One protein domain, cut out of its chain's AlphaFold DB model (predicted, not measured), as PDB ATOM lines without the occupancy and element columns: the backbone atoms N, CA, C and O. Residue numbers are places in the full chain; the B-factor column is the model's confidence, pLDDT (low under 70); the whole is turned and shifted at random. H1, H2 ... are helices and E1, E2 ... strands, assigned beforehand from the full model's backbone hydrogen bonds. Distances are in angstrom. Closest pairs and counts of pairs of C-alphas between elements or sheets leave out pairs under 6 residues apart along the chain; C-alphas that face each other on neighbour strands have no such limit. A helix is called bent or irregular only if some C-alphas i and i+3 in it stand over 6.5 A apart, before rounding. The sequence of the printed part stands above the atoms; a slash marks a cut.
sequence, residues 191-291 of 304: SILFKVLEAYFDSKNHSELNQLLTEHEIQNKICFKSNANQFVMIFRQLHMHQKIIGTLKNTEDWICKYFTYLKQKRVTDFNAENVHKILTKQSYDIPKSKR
ATOM      1  N   SER A 191     284.027 244.935 294.791       88.12
ATOM      2  CA  SER A 191     284.575 245.224 293.462       88.12
ATOM      3  C   SER A 191     285.523 244.126 292.975       88.12
ATOM      4  O   SER A 191     285.539 243.802 291.785       88.12
ATOM      5  N   ILE A 192     286.271 243.492 293.887       88.12
ATOM      6  CA  ILE A 192     287.131 242.351 293.557       88.12
ATOM      7  C   ILE A 192     286.266 241.135 293.235       88.12
ATOM      8  O   ILE A 192     286.497 240.471 292.224       88.12
ATOM      9  N   LEU A 193     285.245 240.862 294.057       91.00
ATOM     10  CA  LEU A 193     284.322 239.755 293.806       91.00
ATOM     11  C   LEU A 193     283.595 239.933 292.465       91.00
ATOM     12  O   LEU A 193     283.502 238.980 291.694       91.00
ATOM     13  N   PHE A 194     283.148 241.154 292.165       93.31
ATOM     14  CA  PHE A 194     282.522 241.495 290.895       93.31
ATOM     15  C   PHE A 194     283.442 241.185 289.709       93.31
ATOM     16  O   PHE A 194     283.055 240.408 288.843       93.31
ATOM     17  N   LYS A 195     284.685 241.688 289.710       91.19
ATOM     18  CA  LYS A 195     285.669 241.432 288.636       91.19
ATOM     19  C   LYS A 195     285.969 239.949 288.427       91.19
ATOM     20  O   LYS A 195     286.240 239.501 287.318       91.19
ATOM     21  N   VAL A 196     285.949 239.164 289.501       90.38
ATOM     22  CA  VAL A 196     286.160 237.714 289.413       90.38
ATOM     23  C   VAL A 196     284.937 237.015 288.817       90.38
ATOM     24  O   VAL A 196     285.082 236.065 288.046       90.38
ATOM     25  N   LEU A 197     283.733 237.469 289.170       93.19
ATOM     26  CA  LEU A 197     282.482 236.867 288.726       93.19
ATOM     27  C   LEU A 197     282.059 237.309 287.323       93.19
ATOM     28  O   LEU A 197     281.493 236.487 286.609       93.19
ATOM     29  N   GLU A 198     282.341 238.543 286.898       93.56
ATOM     30  CA  GLU A 198     281.816 239.136 285.656       93.56
ATOM     31  C   GLU A 198     282.135 238.299 284.407       93.56
ATOM     32  O   GLU A 198     281.300 238.184 283.509       93.56
ATOM     33  N   ALA A 199     283.290 237.619 284.394       92.75
ATOM     34  CA  ALA A 199     283.718 236.724 283.317       92.75
ATOM     35  C   ALA A 199     282.793 235.506 283.116       92.75
ATOM     36  O   ALA A 199     282.812 234.868 282.063       92.75
ATOM     37  N   TYR A 200     281.978 235.176 284.120       94.69
ATOM     38  CA  TYR A 200     281.042 234.055 284.104       94.69
ATOM     39  C   TYR A 200     279.594 234.476 283.832       94.69
ATOM     40  O   TYR A 200     278.716 233.613 283.808       94.69
ATOM     41  N   PHE A 201     279.318 235.761 283.612       95.31
ATOM     42  CA  PHE A 201     277.983 236.267 283.288       95.31
ATOM     43  C   PHE A 201     277.977 236.948 281.916       95.31
ATOM     44  O   PHE A 201     279.007 237.384 281.404       95.31
ATOM     45  N   ASP A 202     276.807 237.010 281.278       93.88
ATOM     46  CA  ASP A 202     276.627 237.866 280.103       93.88
ATOM     47  C   ASP A 202     276.835 239.337 280.467       93.88
ATOM     48  O   ASP A 202     276.397 239.769 281.531       93.88
ATOM     49  N   SER A 203     277.398 240.125 279.545       93.12
ATOM     50  CA  SER A 203     277.598 241.568 279.740       93.12
ATOM     51  C   SER A 203     276.307 242.314 280.083       93.12
ATOM     52  O   SER A 203     276.315 243.225 280.903       93.12
ATOM     53  N   LYS A 204     275.164 241.877 279.535       93.75
ATOM     54  CA  LYS A 204     273.838 242.418 279.887       93.75
ATOM     55  C   LYS A 204     273.454 242.228 281.365       93.75
ATOM     56  O   LYS A 204     272.696 243.033 281.883       93.75
ATOM     57  N   ASN A 205     273.999 241.214 282.041       94.38
ATOM     58  CA  ASN A 205     273.708 240.906 283.445       94.38
ATOM     59  C   ASN A 205     274.736 241.537 284.402       94.38
ATOM     60  O   ASN A 205     274.634 241.360 285.612       94.38
ATOM     61  N   HIS A 206     275.751 242.247 283.895       94.94
ATOM     62  CA  HIS A 206     276.797 242.848 284.732       94.94
ATOM     63  C   HIS A 206     276.240 243.922 285.669       94.94
ATOM     64  O   HIS A 206     276.643 243.987 286.826       94.94
ATOM     65  N   SER A 207     275.276 244.725 285.211       93.25
ATOM     66  CA  SER A 207     274.634 245.732 286.067       93.25
ATOM     67  C   SER A 207     273.873 245.086 287.233       93.25
ATOM     68  O   SER A 207     274.077 245.471 288.381       93.25
ATOM     69  N   GLU A 208     273.079 244.051 286.949       94.44
ATOM     70  CA  GLU A 208     272.318 243.289 287.947       94.44
ATOM     71  C   GLU A 208     273.233 242.528 288.919       94.44
ATOM     72  O   GLU A 208     273.004 242.526 290.127       94.44
ATOM     73  N   LEU A 209     274.321 241.931 288.419       95.00
ATOM     74  CA  LEU A 209     275.333 241.299 289.264       95.00
ATOM     75  C   LEU A 209     275.965 242.313 290.221       95.00
ATOM     76  O   LEU A 209     276.130 242.016 291.400       95.00
ATOM     77  N   ASN A 210     276.318 243.502 289.726       93.12
ATOM     78  CA  ASN A 210     276.889 244.543 290.573       93.12
ATOM     79  C   ASN A 210     275.889 244.981 291.651       93.12
ATOM     80  O   ASN A 210     276.272 245.050 292.810       93.12
ATOM     81  N   GLN A 211     274.616 245.185 291.290       91.44
ATOM     82  CA  GLN A 211     273.537 245.508 292.233       91.44
ATOM     83  C   GLN A 211     273.417 244.465 293.351       91.44
ATOM     84  O   GLN A 211     273.450 244.819 294.528       91.44
ATOM     85  N   LEU A 212     273.375 243.178 292.996       92.12
ATOM     86  CA  LEU A 212     273.314 242.082 293.965       92.12
ATOM     87  C   LEU A 212     274.492 242.070 294.942       92.12
ATOM     88  O   LEU A 212     274.315 241.780 296.125       92.12
ATOM     89  N   LEU A 213     275.697 242.376 294.458       90.69
ATOM     90  CA  LEU A 213     276.897 242.432 295.293       90.69
ATOM     91  C   LEU A 213     276.969 243.717 296.129       90.69
ATOM     92  O   LEU A 213     277.568 243.706 297.202       90.69
ATOM     93  N   THR A 214     276.360 244.814 295.671       85.81
ATOM     94  CA  THR A 214     276.274 246.097 296.384       85.81
ATOM     95  C   THR A 214     274.984 246.253 297.187       85.81
ATOM     96  O   THR A 214     274.585 247.378 297.466       85.81
ATOM     97  N   GLU A 215     274.379 245.142 297.616       80.75
ATOM     98  CA  GLU A 215     273.243 245.096 298.554       80.75
ATOM     99  C   GLU A 215     271.895 245.582 298.000       80.75
ATOM    100  O   GLU A 215     271.028 246.029 298.745       80.75
ATOM    101  N   HIS A 216     271.686 245.452 296.693       81.00
ATOM    102  CA  HIS A 216     270.409 245.741 296.045       81.00
ATOM    103  C   HIS A 216     269.764 244.451 295.529       81.00
ATOM    104  O   HIS A 216     270.448 243.543 295.057       81.00
ATOM    105  N   GLU A 217     268.435 244.362 295.603       84.94
ATOM    106  CA  GLU A 217     267.697 243.264 294.975       84.94
ATOM    107  C   GLU A 217     267.553 243.487 293.470       84.94
ATOM    108  O   GLU A 217     267.491 244.619 292.989       84.94
ATOM    109  N   ILE A 218     267.423 242.385 292.736       88.94
ATOM    110  CA  ILE A 218     267.061 242.395 291.319       88.94
ATOM    111  C   ILE A 218     265.775 241.596 291.112       88.94
ATOM    112  O   ILE A 218     265.466 240.684 291.881       88.94
ATOM    113  N   GLN A 219     265.024 241.932 290.065       84.62
ATOM    114  CA  GLN A 219     263.747 241.272 289.771       84.62
ATOM    115  C   GLN A 219     263.925 239.902 289.110       84.62
ATOM    116  O   GLN A 219     263.147 238.986 289.366       84.62
ATOM    117  N   ASN A 220     264.937 239.760 288.254       90.19
ATOM    118  CA  ASN A 220     265.147 238.563 287.447       90.19
ATOM    119  C   ASN A 220     266.383 237.802 287.909       90.19
ATOM    120  O   ASN A 220     267.367 238.398 288.328       90.19
ATOM    121  N   LYS A 221     266.363 236.473 287.778       94.81
ATOM    122  CA  LYS A 221     267.564 235.675 288.033       94.81
ATOM    123  C   LYS A 221     268.599 235.874 286.933       94.81
ATOM    124  O   LYS A 221     268.264 235.873 285.747       94.81
ATOM    125  N   ILE A 222     269.867 235.917 287.324       96.38
ATOM    126  CA  ILE A 222     270.995 235.973 286.395       96.38
ATOM    127  C   ILE A 222     271.684 234.615 286.262       96.38
ATOM    128  O   ILE A 222     271.879 233.877 287.229       96.38
ATOM    129  N   CYS A 223     272.070 234.269 285.031       96.25
ATOM    130  CA  CYS A 223     272.628 232.955 284.726       96.25
ATOM    131  C   CYS A 223     274.158 232.938 284.802       96.25
ATOM    132  O   CYS A 223     274.838 233.569 283.992       96.25
ATOM    133  N   PHE A 224     274.689 232.121 285.708       95.75
ATOM    134  CA  PHE A 224     276.104 231.790 285.805       95.75
ATOM    135  C   PHE A 224     276.500 230.771 284.722       95.75
ATOM    136  O   PHE A 224     275.991 229.647 284.666       95.75
ATOM    137  N   LYS A 225     277.435 231.144 283.845       92.56
ATOM    138  CA  LYS A 225     277.867 230.362 282.671       92.56
ATOM    139  C   LYS A 225     278.935 229.312 282.983       92.56
ATOM    140  O   LYS A 225     279.788 229.019 282.148       92.56
ATOM    141  N   SER A 226     278.909 228.733 284.174       89.06
ATOM    142  CA  SER A 226     279.790 227.620 284.521       89.06
ATOM    143  C   SER A 226     279.105 226.654 285.489       89.06
ATOM    144  O   SER A 226     277.894 226.689 285.703       89.06
ATOM    145  N   ASN A 227     279.880 225.728 286.040       87.69
ATOM    146  CA  ASN A 227     279.415 224.694 286.944       87.69
ATOM    147  C   ASN A 227     278.867 225.292 288.255       87.69
ATOM    148  O   ASN A 227     279.577 226.031 288.935       87.69
ATOM    149  N   ALA A 228     277.654 224.892 288.658       91.19
ATOM    150  CA  ALA A 228     277.022 225.313 289.914       91.19
ATOM    151  C   ALA A 228     277.941 225.192 291.138       91.19
ATOM    152  O   ALA A 228     277.989 226.092 291.973       91.19
ATOM    153  N   ASN A 229     278.713 224.105 291.234       90.00
ATOM    154  CA  ASN A 229     279.593 223.883 292.376       90.00
ATOM    155  C   ASN A 229     280.691 224.943 292.439       90.00
ATOM    156  O   ASN A 229     281.024 225.382 293.531       90.00
ATOM    157  N   GLN A 230     281.233 225.376 291.294       88.69
ATOM    158  CA  GLN A 230     282.246 226.433 291.279       88.69
ATOM    159  C   GLN A 230     281.684 227.737 291.838       88.69
ATOM    160  O   GLN A 230     282.365 228.379 292.628       88.69
ATOM    161  N   PHE A 231     280.439 228.080 291.492       93.25
ATOM    162  CA  PHE A 231     279.768 229.270 292.012       93.25
ATOM    163  C   PHE A 231     279.596 229.208 293.533       93.25
ATOM    164  O   PHE A 231     280.105 230.066 294.248       93.25
ATOM    165  N   VAL A 232     278.970 228.145 294.050       93.56
ATOM    166  CA  VAL A 232     278.720 227.993 295.496       93.56
ATOM    167  C   VAL A 232     280.031 227.940 296.293       93.56
ATOM    168  O   VAL A 232     280.110 228.422 297.422       93.56
ATOM    169  N   MET A 233     281.097 227.397 295.703       89.62
ATOM    170  CA  MET A 233     282.405 227.312 296.352       89.62
ATOM    171  C   MET A 233     283.077 228.666 296.577       89.62
ATOM    172  O   MET A 233     283.859 228.771 297.519       89.62
ATOM    173  N   ILE A 234     282.770 229.691 295.778       90.62
ATOM    174  CA  ILE A 234     283.238 231.064 296.024       90.62
ATOM    175  C   ILE A 234     282.691 231.551 297.367       90.62
ATOM    176  O   ILE A 234     283.451 231.966 298.238       90.62
ATOM    177  N   PHE A 235     281.381 231.425 297.568       91.81
ATOM    178  CA  PHE A 235     280.723 231.868 298.798       91.81
ATOM    179  C   PHE A 235     281.126 231.025 300.003       91.81
ATOM    180  O   PHE A 235     281.333 231.562 301.086       91.81
ATOM    181  N   ARG A 236     281.356 229.723 299.810       88.94
ATOM    182  CA  ARG A 236     281.966 228.874 300.841       88.94
ATOM    183  C   ARG A 236     283.336 229.401 301.277       88.94
ATOM    184  O   ARG A 236     283.594 229.477 302.471       88.94
ATOM    185  N   GLN A 237     284.214 229.761 300.336       85.75
ATOM    186  CA  GLN A 237     285.529 230.322 300.674       85.75
ATOM    187  C   GLN A 237     285.388 231.636 301.442       85.75
ATOM    188  O   GLN A 237     286.060 231.832 302.450       85.75
ATOM    189  N   LEU A 238     284.485 232.514 301.006       88.12
ATOM    190  CA  LEU A 238     284.211 233.758 301.717       88.12
ATOM    191  C   LEU A 238     283.729 233.497 303.155       88.12
ATOM    192  O   LEU A 238     284.222 234.151 304.069       88.12
ATOM    193  N   HIS A 239     282.861 232.507 303.383       85.62
ATOM    194  CA  HIS A 239     282.460 232.074 304.730       85.62
ATOM    195  C   HIS A 239     283.634 231.560 305.565       85.62
ATOM    196  O   HIS A 239     283.845 232.027 306.680       85.62
ATOM    197  N   MET A 240     284.452 230.661 305.011       83.25
ATOM    198  CA  MET A 240     285.621 230.104 305.710       83.25
ATOM    199  C   MET A 240     286.633 231.183 306.124       83.25
ATOM    200  O   MET A 240     287.286 231.057 307.154       83.25
ATOM    201  N   HIS A 241     286.740 232.260 305.344       81.94
ATOM    202  CA  HIS A 241     287.591 233.412 305.642       81.94
ATOM    203  C   HIS A 241     286.848 234.562 306.355       81.94
ATOM    204  O   HIS A 241     287.364 235.683 306.391       81.94
ATOM    205  N   GLN A 242     285.647 234.308 306.899       79.44
ATOM    206  CA  GLN A 242     284.820 235.267 307.651       79.44
ATOM    207  C   GLN A 242     284.576 236.591 306.902       79.44
ATOM    208  O   GLN A 242     284.624 237.691 307.459       79.44
ATOM    209  N   LYS A 243     284.372 236.489 305.588       85.00
ATOM    210  CA  LYS A 243     284.166 237.617 304.675       85.00
ATOM    211  C   LYS A 243     282.701 237.915 304.379       85.00
ATOM    212  O   LYS A 243     282.418 239.012 303.905       85.00
ATOM    213  N   ILE A 244     281.801 236.975 304.640       82.62
ATOM    214  CA  ILE A 244     280.349 237.182 304.584       82.62
ATOM    215  C   ILE A 244     279.855 237.443 306.006       82.62
ATOM    216  O   ILE A 244     280.346 236.830 306.952       82.62
ATOM    217  N   ILE A 245     278.932 238.391 306.138       77.25
ATOM    218  CA  ILE A 245     278.199 238.665 307.372       77.25
ATOM    219  C   ILE A 245     276.867 237.918 307.264       77.25
ATOM    220  O   ILE A 245     276.188 238.019 306.240       77.25
ATOM    221  N   GLY A 246     276.533 237.146 308.294       72.81
ATOM    222  CA  GLY A 246     275.323 236.331 308.357       72.81
ATOM    223  C   GLY A 246     275.570 234.838 308.144       72.81
ATOM    224  O   GLY A 246     276.700 234.362 308.018       72.81
ATOM    225  N   THR A 247     274.481 234.071 308.127       79.50
ATOM    226  CA  THR A 247     274.539 232.604 308.185       79.50
ATOM    227  C   THR A 247     274.763 231.941 306.817       79.50
ATOM    228  O   THR A 247     274.507 232.515 305.751       79.50
ATOM    229  N   LEU A 248     275.180 230.667 306.832       83.00
ATOM    230  CA  LEU A 248     275.216 229.830 305.624       83.00
ATOM    231  C   LEU A 248     273.838 229.740 304.956       83.00
ATOM    232  O   LEU A 248     273.758 229.723 303.728       83.00
ATOM    233  N   LYS A 249     272.764 229.724 305.755       81.56
ATOM    234  CA  LYS A 249     271.387 229.655 305.265       81.56
ATOM    235  C   LYS A 249     270.996 230.922 304.501       81.56
ATOM    236  O   LYS A 249     270.487 230.815 303.391       81.56
ATOM    237  N   ASN A 250     271.359 232.103 305.006       82.81
ATOM    238  CA  ASN A 250     271.119 233.371 304.303       82.81
ATOM    239  C   ASN A 250     271.784 233.370 302.917       82.81
ATOM    240  O   ASN A 250     271.194 233.785 301.922       82.81
ATOM    241  N   THR A 251     273.012 232.850 302.839       89.19
ATOM    242  CA  THR A 251     273.754 232.741 301.574       89.19
ATOM    243  C   THR A 251     273.141 231.710 300.629       89.19
ATOM    244  O   THR A 251     273.068 231.943 299.426       89.19
ATOM    245  N   GLU A 252     272.693 230.570 301.153       91.12
ATOM    246  CA  GLU A 252     271.985 229.542 300.388       91.12
ATOM    247  C   GLU A 252     270.717 230.096 299.738       91.12
ATOM    248  O   GLU A 252     270.536 229.955 298.524       91.12
ATOM    249  N   ASP A 253     269.876 230.757 300.531       86.44
ATOM    250  CA  ASP A 253     268.610 231.315 300.068       86.44
ATOM    251  C   ASP A 253     268.860 232.432 299.048       86.44
ATOM    252  O   ASP A 253     268.223 232.464 297.992       86.44
ATOM    253  N   TRP A 254     269.859 233.287 299.293       92.31
ATOM    254  CA  TRP A 254     270.293 234.324 298.354       92.31
ATOM    255  C   TRP A 254     270.735 233.747 297.001       92.31
ATOM    256  O   TRP A 254     270.268 234.193 295.950       92.31
ATOM    257  N   ILE A 255     271.577 232.705 297.009       94.88
ATOM    258  CA  ILE A 255     272.011 232.017 295.781       94.88
ATOM    259  C   ILE A 255     270.797 231.458 295.029       94.88
ATOM    260  O   ILE A 255     270.683 231.637 293.816       94.88
ATOM    261  N   CYS A 256     269.878 230.794 295.735       92.62
ATOM    262  CA  CYS A 256     268.713 230.166 295.116       92.62
ATOM    263  C   CYS A 256     267.704 231.187 294.566       92.62
ATOM    264  O   CYS A 256     267.076 230.919 293.534       92.62
ATOM    265  N   LYS A 257     267.563 232.353 295.212       92.38
ATOM    266  CA  LYS A 257     266.647 233.423 294.786       92.38
ATOM    267  C   LYS A 257     267.124 234.127 293.525       92.38
ATOM    268  O   LYS A 257     266.303 234.334 292.640       92.38
ATOM    269  N   TYR A 258     268.410 234.458 293.407       95.62
ATOM    270  CA  TYR A 258     268.867 235.369 292.345       95.62
ATOM    271  C   TYR A 258     269.665 234.735 291.216       95.62
ATOM    272  O   TYR A 258     269.909 235.390 290.204       95.62
ATOM    273  N   PHE A 259     270.078 233.475 291.352       96.50
ATOM    274  CA  PHE A 259     270.956 232.860 290.368       96.50
ATOM    275  C   PHE A 259     270.344 231.616 289.739       96.50
ATOM    276  O   PHE A 259     269.627 230.833 290.361       96.50
ATOM    277  N   THR A 260     270.703 231.414 288.478       96.56
ATOM    278  CA  THR A 260     270.602 230.139 287.768       96.56
ATOM    279  C   THR A 260     271.979 229.761 287.237       96.56
ATOM    280  O   THR A 260     272.901 230.576 287.229       96.56
ATOM    281  N   TYR A 261     272.151 228.535 286.760       96.00
ATOM    282  CA  TYR A 261     273.404 228.103 286.142       96.00
ATOM    283  C   TYR A 261     273.171 227.302 284.866       96.00
ATOM    284  O   TYR A 261     272.086 226.767 284.623       96.00
ATOM    285  N   LEU A 262     274.214 227.208 284.042       92.12
ATOM    286  CA  LEU A 262     274.167 226.466 282.790       92.12
ATOM    287  C   LEU A 262     274.555 224.993 283.007       92.12
ATOM    288  O   LEU A 262     275.709 224.670 283.296       92.12
ATOM    289  N   LYS A 263     273.607 224.075 282.800       91.31
ATOM    290  CA  LYS A 263     273.826 222.621 282.821       91.31
ATOM    291  C   LYS A 263     273.474 222.037 281.462       91.31
ATOM    292  O   LYS A 263     272.325 222.096 281.046       91.31
ATOM    293  N   GLN A 264     274.456 221.472 280.753       87.81
ATOM    294  CA  GLN A 264     274.236 220.852 279.432       87.81
ATOM    295  C   GLN A 264     273.466 221.775 278.459       87.81
ATOM    296  O   GLN A 264     272.524 221.351 277.797       87.81
ATOM    297  N   LYS A 265     273.861 223.058 278.394       86.75
ATOM    298  CA  LYS A 265     273.214 224.122 277.593       86.75
ATOM    299  C   LYS A 265     271.783 224.499 278.017       86.75
ATOM    300  O   LYS A 265     271.128 225.249 277.301       86.75
ATOM    301  N   ARG A 266     271.301 224.029 279.170       91.44
ATOM    302  CA  ARG A 266     270.013 224.430 279.753       91.44
ATOM    303  C   ARG A 266     270.229 225.291 280.989       91.44
ATOM    304  O   ARG A 266     271.096 224.993 281.812       91.44
ATOM    305  N   VAL A 267     269.431 226.343 281.114       93.44
ATOM    306  CA  VAL A 267     269.370 227.160 282.328       93.44
ATOM    307  C   VAL A 267     268.649 226.346 283.400       93.44
ATOM    308  O   VAL A 267     267.583 225.796 283.144       93.44
ATOM    309  N   THR A 268     269.276 226.196 284.563       95.12
ATOM    310  CA  THR A 268     268.769 225.394 285.684       95.12
ATOM    311  C   THR A 268     268.843 226.208 286.971       95.12
ATOM    312  O   THR A 268     269.833 226.905 287.200       95.12
ATOM    313  N   ASP A 269     267.825 226.098 287.821       95.38
ATOM    314  CA  ASP A 269     267.831 226.701 289.154       95.38
ATOM    315  C   ASP A 269     268.801 225.997 290.105       95.38
ATOM    316  O   ASP A 269     269.015 224.780 290.039       95.38
ATOM    317  N   PHE A 270     269.371 226.765 291.032       94.81
ATOM    318  CA  PHE A 270     270.057 226.188 292.180       94.81
ATOM    319  C   PHE A 270     269.047 225.497 293.105       94.81
ATOM    320  O   PHE A 270     267.932 225.967 293.306       94.81
ATOM    321  N   ASN A 271     269.454 224.360 293.665       92.69
ATOM    322  CA  ASN A 271     268.661 223.597 294.620       92.69
ATOM    323  C   ASN A 271     269.248 223.792 296.023       92.69
ATOM    324  O   ASN A 271     270.443 223.555 296.215       92.69
ATOM    325  N   ALA A 272     268.398 224.184 296.974       86.69
ATOM    326  CA  ALA A 272     268.768 224.522 298.347       86.69
ATOM    327  C   ALA A 272     269.592 223.423 299.041       86.69
ATOM    328  O   ALA A 272     270.685 223.694 299.525       86.69
ATOM    329  N   GLU A 273     269.149 222.162 298.984       83.81
ATOM    330  CA  GLU A 273     269.850 221.026 299.603       83.81
ATOM    331  C   GLU A 273     271.272 220.851 299.043       83.81
ATOM    332  O   GLU A 273     272.243 220.664 299.783       83.81
ATOM    333  N   ASN A 274     271.425 220.967 297.721       89.88
ATOM    334  CA  ASN A 274     272.732 220.872 297.077       89.88
ATOM    335  C   ASN A 274     273.639 222.060 297.419       89.88
ATOM    336  O   ASN A 274     274.832 221.860 297.656       89.88
ATOM    337  N   VAL A 275     273.094 223.279 297.450       91.25
ATOM    338  CA  VAL A 275     273.835 224.484 297.846       91.25
ATOM    339  C   VAL A 275     274.300 224.349 299.297       91.25
ATOM    340  O   VAL A 275     275.500 224.463 299.557       91.25
ATOM    341  N   HIS A 276     273.397 223.981 300.207       87.94
ATOM    342  CA  HIS A 276     273.675 223.746 301.623       87.94
ATOM    343  C   HIS A 276     274.806 222.738 301.829       87.94
ATOM    344  O   HIS A 276     275.787 222.996 302.530       87.94
ATOM    345  N   LYS A 277     274.712 221.587 301.153       88.50
ATOM    346  CA  LYS A 277     275.708 220.512 301.217       88.50
ATOM    347  C   LYS A 277     277.088 220.951 300.735       88.50
ATOM    348  O   LYS A 277     278.094 220.382 301.152       88.50
ATOM    349  N   ILE A 278     277.169 221.905 299.810       90.19
ATOM    350  CA  ILE A 278     278.454 222.437 299.349       90.19
ATOM    351  C   ILE A 278     278.984 223.459 300.352       90.19
ATOM    352  O   ILE A 278     280.158 223.364 300.703       90.19
ATOM    353  N   LEU A 279     278.140 224.378 300.831       88.88
ATOM    354  CA  LEU A 279     278.505 225.418 301.799       88.88
ATOM    355  C   LEU A 279     279.029 224.840 303.125       88.88
ATOM    356  O   LEU A 279     280.021 225.333 303.648       88.88
ATOM    357  N   THR A 280     278.424 223.762 303.628       85.94
ATOM    358  CA  THR A 280     278.754 223.152 304.934       85.94
ATOM    359  C   THR A 280     279.956 222.208 304.926       85.94
ATOM    360  O   THR A 280     280.416 221.784 305.987       85.94
ATOM    361  N   LYS A 281     280.505 221.849 303.758       84.50
ATOM    362  CA  LYS A 281     281.693 220.980 303.713       84.50
ATOM    363  C   LYS A 281     282.850 221.640 304.466       84.50
ATOM    364  O   LYS A 281     283.166 222.802 304.226       84.50
ATOM    365  N   GLN A 282     283.539 220.874 305.310       67.81
ATOM    366  CA  GLN A 282     284.650 221.373 306.136       67.81
ATOM    367  C   GLN A 282     286.043 221.202 305.498       67.81
ATOM    368  O   GLN A 282     287.019 221.730 306.016       67.81
ATOM    369  N   SER A 283     286.182 220.514 304.355       67.75
ATOM    370  CA  SER A 283     287.518 220.288 303.773       67.75
ATOM    371  C   SER A 283     288.106 221.553 303.125       67.75
ATOM    372  O   SER A 283     287.591 222.048 302.119       67.75
ATOM    373  N   TYR A 284     289.236 222.043 303.636       58.41
ATOM    374  CA  TYR A 284     290.036 223.095 302.985       58.41
ATOM    375  C   TYR A 284     290.597 222.651 301.620       58.41
ATOM    376  O   TYR A 284     290.934 223.473 300.758       58.41
ATOM    377  N   ASP A 285     290.623 221.338 301.380       57.75
ATOM    378  CA  ASP A 285     291.017 220.732 300.116       57.75
ATOM    379  C   ASP A 285     289.945 220.890 299.047       57.75
ATOM    380  O   ASP A 285     289.134 220.013 298.744       57.75
ATOM    381  N   ILE A 286     289.968 222.060 298.430       59.06
ATOM    382  CA  ILE A 286     289.340 222.267 297.140       59.06
ATOM    383  C   ILE A 286     290.356 221.888 296.047       59.06
ATOM    384  O   ILE A 286     291.436 222.478 296.015       59.06
ATOM    385  N   PRO A 287     290.055 220.996 295.088       62.66
ATOM    386  CA  PRO A 287     290.956 220.756 293.960       62.66
ATOM    387  C   PRO A 287     291.261 222.070 293.227       62.66
ATOM    388  O   PRO A 287     290.331 222.788 292.862       62.66
ATOM    389  N   LYS A 288     292.544 222.404 293.008       62.91
ATOM    390  CA  LYS A 288     292.959 223.673 292.365       62.91
ATOM    391  C   LYS A 288     292.236 223.927 291.037       62.91
ATOM    392  O   LYS A 288     291.824 225.049 290.781       62.91
ATOM    393  N   SER A 289     292.008 222.874 290.250       59.62
ATOM    394  CA  SER A 289     291.291 222.916 288.967       59.62
ATOM    395  C   SER A 289     289.815 223.324 289.067       59.62
ATOM    396  O   SER A 289     289.184 223.597 288.051       59.62
ATOM    397  N   LYS A 290     289.244 223.356 290.276       62.91
ATOM    398  CA  LYS A 290     287.840 223.701 290.536       62.91
ATOM    399  C   LYS A 290     287.677 225.030 291.281       62.91
ATOM    400  O   LYS A 290     286.553 225.367 291.640       62.91
ATOM    401  N   ARG A 291     288.766 225.765 291.539       69.19
ATOM    402  CA  ARG A 291     288.731 227.056 292.242       69.19
ATOM    403  C   ARG A 291     288.537 228.186 291.244       69.19
ATOM    404  O   ARG A 291     289.303 228.304 290.294       69.19
TER     405      ARG A 291
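Overview. This is residues 191 to 291 of the 304 residues of an uncharacterized protein of Formosa sp. Hel1_31_208 (UniProt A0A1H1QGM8). A small sheet of three short strands, E1, E2 and E3, has two groups of helices beside it: the hairpin of H1 and H2 at the E1 side, and three crossed helices, H3, H4 and H5. The sheet is only grazed by H2, H3 and H4, and a tail with no named element, residues 280 to 291, follows H5. The printed part has 101 residues, with five named helices and three named strands in the order H1 H2 E1 H3 H4 E2 E3 H5; the class is mostly helix. The sheet is mixed, in the order E1 E2 E3. The whole is compact and rounded, with a radius of gyration of the C-alphas of 12.9 A and spans of 35 by 31 by 24 A.

Arrangement. Begin at the inner strand E2, residues 259 to 263. Its parallel neighbour is E1, residues 222 to 224, where N 224 and O 260 are 2.8 A apart, within hydrogen-bond range. Its antiparallel neighbour is E3, residues 266 to 269, the other half of a hairpin, with N 261 and O 268 at 2.9 A. H3, residues 228 to 240, and H4, residues 248 to 258, join E1 to E2 in a strand-helix-strand unit, two parallel neighbour strands with helices between, whose crossover is right-handed. H3 and H4 form a helical hairpin and only just touch, with 3 pairs of C-alphas within 8 A, the closest those of Phe 235 and Thr 251 at 7.6 A. H5, residues 272 to 279, touches H3 at a steep tilt of 53 degrees, the C-alphas of Arg 236 and Leu 279 coming closest at 5.0 A. H5 also touches H4, at 54 degrees, with the C-alphas of Glu 252 and Val 275 closest at 6.0 A. Look next for the helical hairpin of H1, residues 191 to 198, and H2, residues 203 to 213, of which H2 only grazes the sheet, with its residues 204 to 209; H1 and H2 touch at a steep tilt of 39 degrees, closest at the C-alphas of Glu 198 and His 206, 6.3 A. H1 and H3 are near each other, while H2 and H3 are apart. Every O i to N i+4 pair is within hydrogen-bond range in H1, H4 and H5; in H2 it is 5 of 7 and in H3 8 of 9.

Along the chain. Find C-alpha 191 at (284.575, 245.224, 293.462), where H1 begins. H2 measures 15.6 A and is irregular: C-alphas 204 and 207 are 7.1 A apart. H3, the longest helix, runs 18.6 A from C-alpha 228 at (277.022, 225.313, 289.914). H4 measures 15.7 A and E2 13.0 A. H5 ends at C-alpha 279, (278.505, 225.418, 301.799).

Size, cuts and confidence. The two farthest C-alphas, of Gln 219 and Asp 285, are 35.7 A apart. The printed part has no cut, and no link is long. The mean pLDDT of the printed part is 87.1, and residues 282 to 291 are under 70.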